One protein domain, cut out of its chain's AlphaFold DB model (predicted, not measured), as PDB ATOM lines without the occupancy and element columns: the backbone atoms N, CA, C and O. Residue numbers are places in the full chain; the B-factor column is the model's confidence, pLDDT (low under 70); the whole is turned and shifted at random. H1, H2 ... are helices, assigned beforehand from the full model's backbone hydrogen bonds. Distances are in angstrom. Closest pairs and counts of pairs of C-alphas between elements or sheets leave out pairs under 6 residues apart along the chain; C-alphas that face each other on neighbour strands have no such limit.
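Overview. This is residues 157 to 218 of the 290 residues of the protein "DNA-directed DNA polymerase" of Caenorhabditis nigoni (UniProt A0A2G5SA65). Three helices lie roughly in one layer, with the longest, H1, in the middle: the short H3 packs on its later part and runs back along it, while H2 lies on the other side across a gap. The long link from H2 to H3 passes across this gap, and residues 157 to 164 stick out, of which 158 to 164 belong to H1. The printed part has 62 residues with three named helices, in the order H1, H2, H3, and no named strand; the class is all helix. The whole is compact, with a radius of gyration of the C-alphas of 12.0 A, and spans 35 by 29 by 17 A.

Along the chain. H1, residues 158 to 174, is 24.7 A long and begins with C-alpha 158 at (13.056, 31.288, 0.433). H2, residues 184 to 198, is 20.7 A long and begins with C-alpha 184 at (19.701, 62.719, 8.545). H3, residues 211 to 218, ends with C-alpha 218 at (25.509, 44.097, -9.947).

Arrangement. H1 touches H3 with residues 167 to 174 alone; the closest C-alphas, those of Leu 171 and Arg 214, are 5.1 A apart. They run opposite ways at a shallow tilt of 14 degrees. H1 and H2 are apart, and so are H2 and H3. In H2 and H3 every O i to N i+4 pair is within hydrogen-bond range; in H1, 11 of 13 are.

Size, cuts and confidence. The two C-alphas farthest apart, those of Arg 157 and Ser 183, are 35.8 A apart. The printed part has no cut. The link from H1 to H2 is short, with 9 residues, and that from H2 to H3 is long, with 12, residues 199 to 210. The mean pLDDT of the printed part is 84.3, and residues 158 to 160 are under 70.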
ATOM      1  N   ARG A 157      10.712  29.712  -2.813       80.56
ATOM      2  CA  ARG A 157      10.971  31.154  -2.786       80.56
ATOM      3  C   ARG A 157      12.115  31.526  -1.836       80.56
ATOM      4  O   ARG A 157      12.918  32.395  -2.145       80.56
ATOM      5  N   MET A 158      12.205  30.855  -0.685       67.44
ATOM      6  CA  MET A 158      13.056  31.288   0.433       67.44
ATOM      7  C   MET A 158      14.565  31.154   0.171       67.44
ATOM      8  O   MET A 158      15.314  32.051   0.534       67.44
ATOM      9  N   GLU A 159      15.032  30.088  -0.487       66.38
ATOM     10  CA  GLU A 159      16.483  29.859  -0.654       66.38
ATOM     11  C   GLU A 159      17.153  30.890  -1.579       66.38
ATOM     12  O   GLU A 159      18.328  31.218  -1.414       66.38
ATOM     13  N   MET A 160      16.412  31.447  -2.542       67.56
ATOM     14  CA  MET A 160      16.937  32.503  -3.413       67.56
ATOM     15  C   MET A 160      16.966  33.862  -2.709       67.56
ATOM     16  O   MET A 160      17.845  34.675  -2.998       67.56
ATOM     17  N   MET A 161      16.066  34.089  -1.746       71.62
ATOM     18  CA  MET A 161      15.952  35.347  -1.007       71.62
ATOM     19  C   MET A 161      17.230  35.684  -0.229       71.62
ATOM     20  O   MET A 161      17.753  36.779  -0.396       71.62
ATOM     21  N   GLU A 162      17.790  34.751   0.548       75.62
ATOM     22  CA  GLU A 162      18.968  35.035   1.392       75.62
ATOM     23  C   GLU A 162      20.194  35.466   0.573       75.62
ATOM     24  O   GLU A 162      20.902  36.423   0.910       75.62
ATOM     25  N   ARG A 163      20.436  34.785  -0.552       76.81
ATOM     26  CA  ARG A 163      21.540  35.119  -1.458       76.81
ATOM     27  C   ARG A 163      21.311  36.463  -2.153       76.81
ATOM     28  O   ARG A 163      22.262  37.232  -2.311       76.81
ATOM     29  N   VAL A 164      20.075  36.741  -2.570       80.56
ATOM     30  CA  VAL A 164      19.700  38.019  -3.190       80.56
ATOM     31  C   VAL A 164      19.857  39.161  -2.195       80.56
ATOM     32  O   VAL A 164      20.457  40.169  -2.553       80.56
ATOM     33  N   ASP A 165      19.409  38.994  -0.952       81.31
ATOM     34  CA  ASP A 165      19.492  40.023   0.086       81.31
ATOM     35  C   ASP A 165      20.955  40.388   0.393       81.31
ATOM     36  O   ASP A 165      21.306  41.567   0.406       81.31
ATOM     37  N   SER A 166      21.848  39.399   0.523       81.88
ATOM     38  CA  SER A 166      23.285  39.633   0.754       81.88
ATOM     39  C   SER A 166      23.959  40.428  -0.378       81.88
ATOM     40  O   SER A 166      24.676  41.416  -0.154       81.88
ATOM     41  N   LEU A 167      23.701  40.043  -1.629       82.94
ATOM     42  CA  LEU A 167      24.252  40.754  -2.780       82.94
ATOM     43  C   LEU A 167      23.589  42.129  -2.966       82.94
ATOM     44  O   LEU A 167      24.267  43.093  -3.327       82.94
ATOM     45  N   HIS A 168      22.291  42.251  -2.674       82.81
ATOM     46  CA  HIS A 168      21.551  43.511  -2.728       82.81
ATOM     47  C   HIS A 168      22.014  44.493  -1.648       82.81
ATOM     48  O   HIS A 168      22.126  45.685  -1.932       82.81
ATOM     49  N   HIS A 169      22.367  44.022  -0.449       86.50
ATOM     50  CA  HIS A 169      23.026  44.836   0.578       86.50
ATOM     51  C   HIS A 169      24.324  45.422   0.037       86.50
ATOM     52  O   HIS A 169      24.514  46.636   0.050       86.50
ATOM     53  N   THR A 170      25.190  44.562  -0.502       85.12
ATOM     54  CA  THR A 170      26.470  44.989  -1.075       85.12
ATOM     55  C   THR A 170      26.250  46.021  -2.178       85.12
ATOM     56  O   THR A 170      26.917  47.056  -2.192       85.12
ATOM     57  N   LEU A 171      25.282  45.786  -3.071       85.19
ATOM     58  CA  LEU A 171      24.910  46.724  -4.127       85.19
ATOM     59  C   LEU A 171      24.425  48.062  -3.554       85.19
ATOM     60  O   LEU A 171      24.872  49.112  -4.010       85.19
ATOM     61  N   THR A 172      23.536  48.032  -2.565       85.62
ATOM     62  CA  THR A 172      22.928  49.223  -1.957       85.62
ATOM     63  C   THR A 172      23.983  50.065  -1.249       85.62
ATOM     64  O   THR A 172      24.145  51.235  -1.586       85.62
ATOM     65  N   TYR A 173      24.783  49.466  -0.365       90.38
ATOM     66  CA  TYR A 173      25.849  50.168   0.354       90.38
ATOM     67  C   TYR A 173      26.895  50.762  -0.588       90.38
ATOM     68  O   TYR A 173      27.231  51.939  -0.464       90.38
ATOM     69  N   SER A 174      27.351  49.980  -1.574       89.69
ATOM     70  CA  SER A 174      28.362  50.423  -2.546       89.69
ATOM     71  C   SER A 174      27.860  51.485  -3.531       89.69
ATOM     72  O   SER A 174      28.657  52.092  -4.247       89.69
ATOM     73  N   SER A 175      26.549  51.733  -3.585       86.62
ATOM     74  CA  SER A 175      25.965  52.815  -4.388       86.62
ATOM     75  C   SER A 175      26.018  54.171  -3.694       86.62
ATOM     76  O   SER A 175      25.814  55.189  -4.351       86.62
ATOM     77  N   GLY A 176      26.288  54.187  -2.385       88.06
ATOM     78  CA  GLY A 176      26.090  55.364  -1.552       88.06
ATOM     79  C   GLY A 176      24.610  55.730  -1.399       88.06
ATOM     80  O   GLY A 176      23.706  54.972  -1.758       88.06
ATOM     81  N   TRP A 177      24.361  56.908  -0.832       87.56
ATOM     82  CA  TRP A 177      23.005  57.400  -0.602       87.56
ATOM     83  C   TRP A 177      22.330  57.836  -1.914       87.56
ATOM     84  O   TRP A 177      22.973  58.481  -2.749       87.56
ATOM     85  N   PRO A 178      21.031  57.533  -2.109       81.38
ATOM     86  CA  PRO A 178      20.269  58.058  -3.237       81.38
ATOM     87  C   PRO A 178      20.300  59.591  -3.289       81.38
ATOM     88  O   PRO A 178      20.357  60.257  -2.262       81.38
ATOM     89  N   LYS A 179      20.187  60.175  -4.489       75.81
ATOM     90  CA  LYS A 179      20.280  61.639  -4.691       75.81
ATOM     91  C   LYS A 179      19.269  62.449  -3.869       75.81
ATOM     92  O   LYS A 179      19.534  63.602  -3.537       75.81
ATOM     93  N   ASN A 180      18.111  61.853  -3.593       75.44
ATOM     94  CA  ASN A 180      17.013  62.430  -2.821       75.44
ATOM     95  C   ASN A 180      17.128  62.177  -1.306       75.44
ATOM     96  O   ASN A 180      16.198  62.514  -0.585       75.44
ATOM     97  N   VAL A 181      18.219  61.564  -0.837       83.56
ATOM     98  CA  VAL A 181      18.489  61.294   0.579       83.56
ATOM     99  C   VAL A 181      19.697  62.128   0.992       83.56
ATOM    100  O   VAL A 181      20.837  61.748   0.725       83.56
ATOM    101  N   GLN A 182      19.451  63.299   1.586       82.94
ATOM    102  CA  GLN A 182      20.511  64.267   1.901       82.94
ATOM    103  C   GLN A 182      20.578  64.600   3.390       82.94
ATOM    104  O   GLN A 182      21.675  64.726   3.935       82.94
ATOM    105  N   SER A 183      19.423  64.712   4.046       90.31
ATOM    106  CA  SER A 183      19.336  64.981   5.482       90.31
ATOM    107  C   SER A 183      19.446  63.702   6.316       90.31
ATOM    108  O   SER A 183      19.281  62.585   5.817       90.31
ATOM    109  N   GLU A 184      19.715  63.852   7.613       90.31
ATOM    110  CA  GLU A 184      19.701  62.719   8.545       90.31
ATOM    111  C   GLU A 184      18.292  62.135   8.709       90.31
ATOM    112  O   GLU A 184      18.126  60.928   8.896       90.31
ATOM    113  N   GLU A 185      17.262  62.969   8.579       90.75
ATOM    114  CA  GLU A 185      15.861  62.563   8.554       90.75
ATOM    115  C   GLU A 185      15.570  61.678   7.336       90.75
ATOM    116  O   GLU A 185      14.970  60.611   7.490       90.75
ATOM    117  N   ASP A 186      16.066  62.055   6.151       88.50
ATOM    118  CA  ASP A 186      15.906  61.252   4.934       88.50
ATOM    119  C   ASP A 186      16.599  59.894   5.069       88.50
ATOM    120  O   ASP A 186      16.040  58.872   4.670       88.50
ATOM    121  N   LYS A 187      17.808  59.860   5.647       90.00
ATOM    122  CA  LYS A 187      18.552  58.608   5.866       90.00
ATOM    123  C   LYS A 187      17.793  57.677   6.802       90.00
ATOM    124  O   LYS A 187      17.645  56.491   6.501       90.00
ATOM    125  N   LYS A 188      17.260  58.206   7.910       90.50
ATOM    126  CA  LYS A 188      16.425  57.440   8.851       90.50
ATOM    127  C   LYS A 188      15.166  56.912   8.173       90.50
ATOM    128  O   LYS A 188      14.861  55.729   8.316       90.50
ATOM    129  N   ALA A 189      14.467  57.753   7.413       89.19
ATOM    130  CA  ALA A 189      13.268  57.356   6.679       89.19
ATOM    131  C   ALA A 189      13.572  56.284   5.619       89.19
ATOM    132  O   ALA A 189      12.823  55.318   5.475       89.19
ATOM    133  N   PHE A 190      14.699  56.411   4.915       87.12
ATOM    134  CA  PHE A 190      15.145  55.444   3.918       87.12
ATOM    135  C   PHE A 190      15.409  54.067   4.538       87.12
ATOM    136  O   PHE A 190      14.854  53.071   4.072       87.12
ATOM    137  N   VAL A 191      16.188  54.017   5.624       89.00
ATOM    138  CA  VAL A 191      16.503  52.774   6.350       89.00
ATOM    139  C   VAL A 191      15.247  52.150   6.961       89.00
ATOM    140  O   VAL A 191      15.035  50.945   6.827       89.00
ATOM    141  N   ALA A 192      14.379  52.959   7.578       89.00
ATOM    142  CA  ALA A 192      13.113  52.486   8.132       89.00
ATOM    143  C   ALA A 192      12.205  51.887   7.047       89.00
ATOM    144  O   ALA A 192      11.663  50.800   7.236       89.00
ATOM    145  N   GLY A 193      12.101  52.544   5.890       86.31
ATOM    146  CA  GLY A 193      11.292  52.053   4.778       86.31
ATOM    147  C   GLY A 193      11.839  50.770   4.148       86.31
ATOM    148  O   GLY A 193      11.048  49.921   3.747       86.31
ATOM    149  N   TYR A 194      13.163  50.580   4.112       84.38
ATOM    150  CA  TYR A 194      13.765  49.304   3.699       84.38
ATOM    151  C   TYR A 194      13.395  48.174   4.665       84.38
ATOM    152  O   TYR A 194      13.009  47.089   4.235       84.38
ATOM    153  N   LYS A 195      13.421  48.436   5.974       85.81
ATOM    154  CA  LYS A 195      12.997  47.446   6.967       85.81
ATOM    155  C   LYS A 195      11.511  47.113   6.853       85.81
ATOM    156  O   LYS A 195      11.151  45.943   6.897       85.81
ATOM    157  N   GLU A 196      10.662  48.124   6.695       86.38
ATOM    158  CA  GLU A 196       9.209  47.957   6.601       86.38
ATOM    159  C   GLU A 196       8.790  47.208   5.328       86.38
ATOM    160  O   GLU A 196       7.968  46.297   5.393       86.38
ATOM    161  N   LYS A 197       9.350  47.582   4.173       80.19
ATOM    162  CA  LYS A 197       8.897  47.089   2.863       80.19
ATOM    163  C   LYS A 197       9.636  45.846   2.397       80.19
ATOM    164  O   LYS A 197       9.038  44.990   1.756       80.19
ATOM    165  N   GLU A 198      10.921  45.750   2.724       75.62
ATOM    166  CA  GLU A 198      11.805  44.706   2.206       75.62
ATOM    167  C   GLU A 198      12.218  43.683   3.265       75.62
ATOM    168  O   GLU A 198      12.910  42.727   2.916       75.62
ATOM    169  N   ALA A 199      11.825  43.877   4.533       80.75
ATOM    170  CA  ALA A 199      12.305  43.113   5.691       80.75
ATOM    171  C   ALA A 199      13.842  43.114   5.836       80.75
ATOM    172  O   ALA A 199      14.423  42.245   6.484       80.75
ATOM    173  N   ILE A 200      14.501  44.122   5.258       79.25
ATOM    174  CA  ILE A 200      15.956  44.272   5.219       79.25
ATOM    175  C   ILE A 200      16.390  45.322   6.243       79.25
ATOM    176  O   ILE A 200      15.915  46.458   6.229       79.25
ATOM    177  N   THR A 201      17.332  44.967   7.119       84.62
ATOM    178  CA  THR A 201      17.941  45.925   8.054       84.62
ATOM    179  C   THR A 201      19.236  46.470   7.463       84.62
ATOM    180  O   THR A 201      20.182  45.715   7.247       84.62
ATOM    181  N   LEU A 202      19.270  47.783   7.222       87.31
ATOM    182  CA  LEU A 202      20.449  48.481   6.716       87.31
ATOM    183  C   LEU A 202      21.206  49.189   7.845       87.31
ATOM    184  O   LEU A 202      20.590  49.812   8.708       87.31
ATOM    185  N   ASP A 203      22.534  49.130   7.800       89.50
ATOM    186  CA  ASP A 203      23.441  49.875   8.669       89.50
ATOM    187  C   ASP A 203      23.900  51.160   7.948       89.50
ATOM    188  O   ASP A 203      24.628  51.080   6.952       89.50
ATOM    189  N   PRO A 204      23.495  52.355   8.427       88.62
ATOM    190  CA  PRO A 204      23.889  53.630   7.831       88.62
ATOM    191  C   PRO A 204      25.406  53.829   7.702       88.62
ATOM    192  O   PRO A 204      25.839  54.559   6.811       88.62
ATOM    193  N   SER A 205      26.209  53.207   8.574       90.25
ATOM    194  CA  SER A 205      27.667  53.374   8.599       90.25
ATOM    195  C   SER A 205      28.384  52.677   7.441       90.25
ATOM    196  O   SER A 205      29.510  53.041   7.110       90.25
ATOM    197  N   LEU A 206      27.727  51.709   6.795       90.12
ATOM    198  CA  LEU A 206      28.295  50.934   5.692       90.12
ATOM    199  C   LEU A 206      28.103  51.598   4.321       90.12
ATOM    200  O   LEU A 206      28.647  51.114   3.329       90.12
ATOM    201  N   PHE A 207      27.330  52.686   4.237       90.69
ATOM    202  CA  PHE A 207      27.102  53.397   2.981       90.69
ATOM    203  C   PHE A 207      28.364  54.123   2.515       90.69
ATOM    204  O   PHE A 207      28.755  55.151   3.065       90.69
ATOM    205  N   GLU A 208      28.949  53.627   1.429       90.75
ATOM    206  CA  GLU A 208      30.153  54.180   0.823       90.75
ATOM    207  C   GLU A 208      30.098  53.982  -0.693       90.75
ATOM    208  O   GLU A 208      30.011  52.858  -1.185       90.75
ATOM    209  N   SER A 209      30.183  55.069  -1.463       90.00
ATOM    210  CA  SER A 209      30.204  54.973  -2.926       90.00
ATOM    211  C   SER A 209      31.464  54.242  -3.402       90.00
ATOM    212  O   SER A 209      32.568  54.783  -3.348       90.00
ATOM    213  N   ASN A 210      31.297  53.035  -3.942       92.44
ATOM    214  CA  ASN A 210      32.374  52.196  -4.452       92.44
ATOM    215  C   ASN A 210      31.978  51.560  -5.792       92.44
ATOM    216  O   ASN A 210      31.285  50.542  -5.846       92.44
ATOM    217  N   ALA A 211      32.461  52.146  -6.890       87.75
ATOM    218  CA  ALA A 211      32.098  51.727  -8.243       87.75
ATOM    219  C   ALA A 211      32.475  50.265  -8.554       87.75
ATOM    220  O   ALA A 211      31.703  49.566  -9.209       87.75
ATOM    221  N   GLY A 212      33.624  49.785  -8.061       88.00
ATOM    222  CA  GLY A 212      34.097  48.418  -8.302       88.00
ATOM    223  C   GLY A 212      33.253  47.370  -7.577       88.00
ATOM    224  O   GLY A 212      32.744  46.443  -8.208       88.00
ATOM    225  N   LYS A 213      33.026  47.553  -6.268       87.00
ATOM    226  CA  LYS A 213      32.137  46.679  -5.481       87.00
ATOM    227  C   LYS A 213      30.718  46.688  -6.044       87.00
ATOM    228  O   LYS A 213      30.115  45.626  -6.174       87.00
ATOM    229  N   ARG A 214      30.221  47.865  -6.443       85.62
ATOM    230  CA  ARG A 214      28.915  48.009  -7.091       85.62
ATOM    231  C   ARG A 214      28.840  47.213  -8.388       85.62
ATOM    232  O   ARG A 214      27.855  46.510  -8.596       85.62
ATOM    233  N   ALA A 215      29.856  47.300  -9.244       83.56
ATOM    234  CA  ALA A 215      29.890  46.566 -10.506       83.56
ATOM    235  C   ALA A 215      29.888  45.045 -10.286       83.56
ATOM    236  O   ALA A 215      29.103  44.348 -10.921       83.56
ATOM    237  N   VAL A 216      30.695  44.541  -9.345       85.56
ATOM    238  CA  VAL A 216      30.740  43.108  -9.007       85.56
ATOM    239  C   VAL A 216      29.412  42.633  -8.419       85.56
ATOM    240  O   VAL A 216      28.872  41.629  -8.873       85.56
ATOM    241  N   ALA A 217      28.850  43.363  -7.452       84.25
ATOM    242  CA  ALA A 217      27.555  43.022  -6.867       84.25
ATOM    243  C   ALA A 217      26.445  43.031  -7.927       84.25
ATOM    244  O   ALA A 217      25.626  42.117  -7.964       84.25
ATOM    245  N   LYS A 218      26.455  44.022  -8.832       79.19
ATOM    246  CA  LYS A 218      25.509  44.097  -9.947       79.19
ATOM    247  C   LYS A 218      25.659  42.895 -10.878       79.19
ATOM    248  O   LYS A 218      24.655  42.265 -11.164       79.19
TER     249      LYS A 218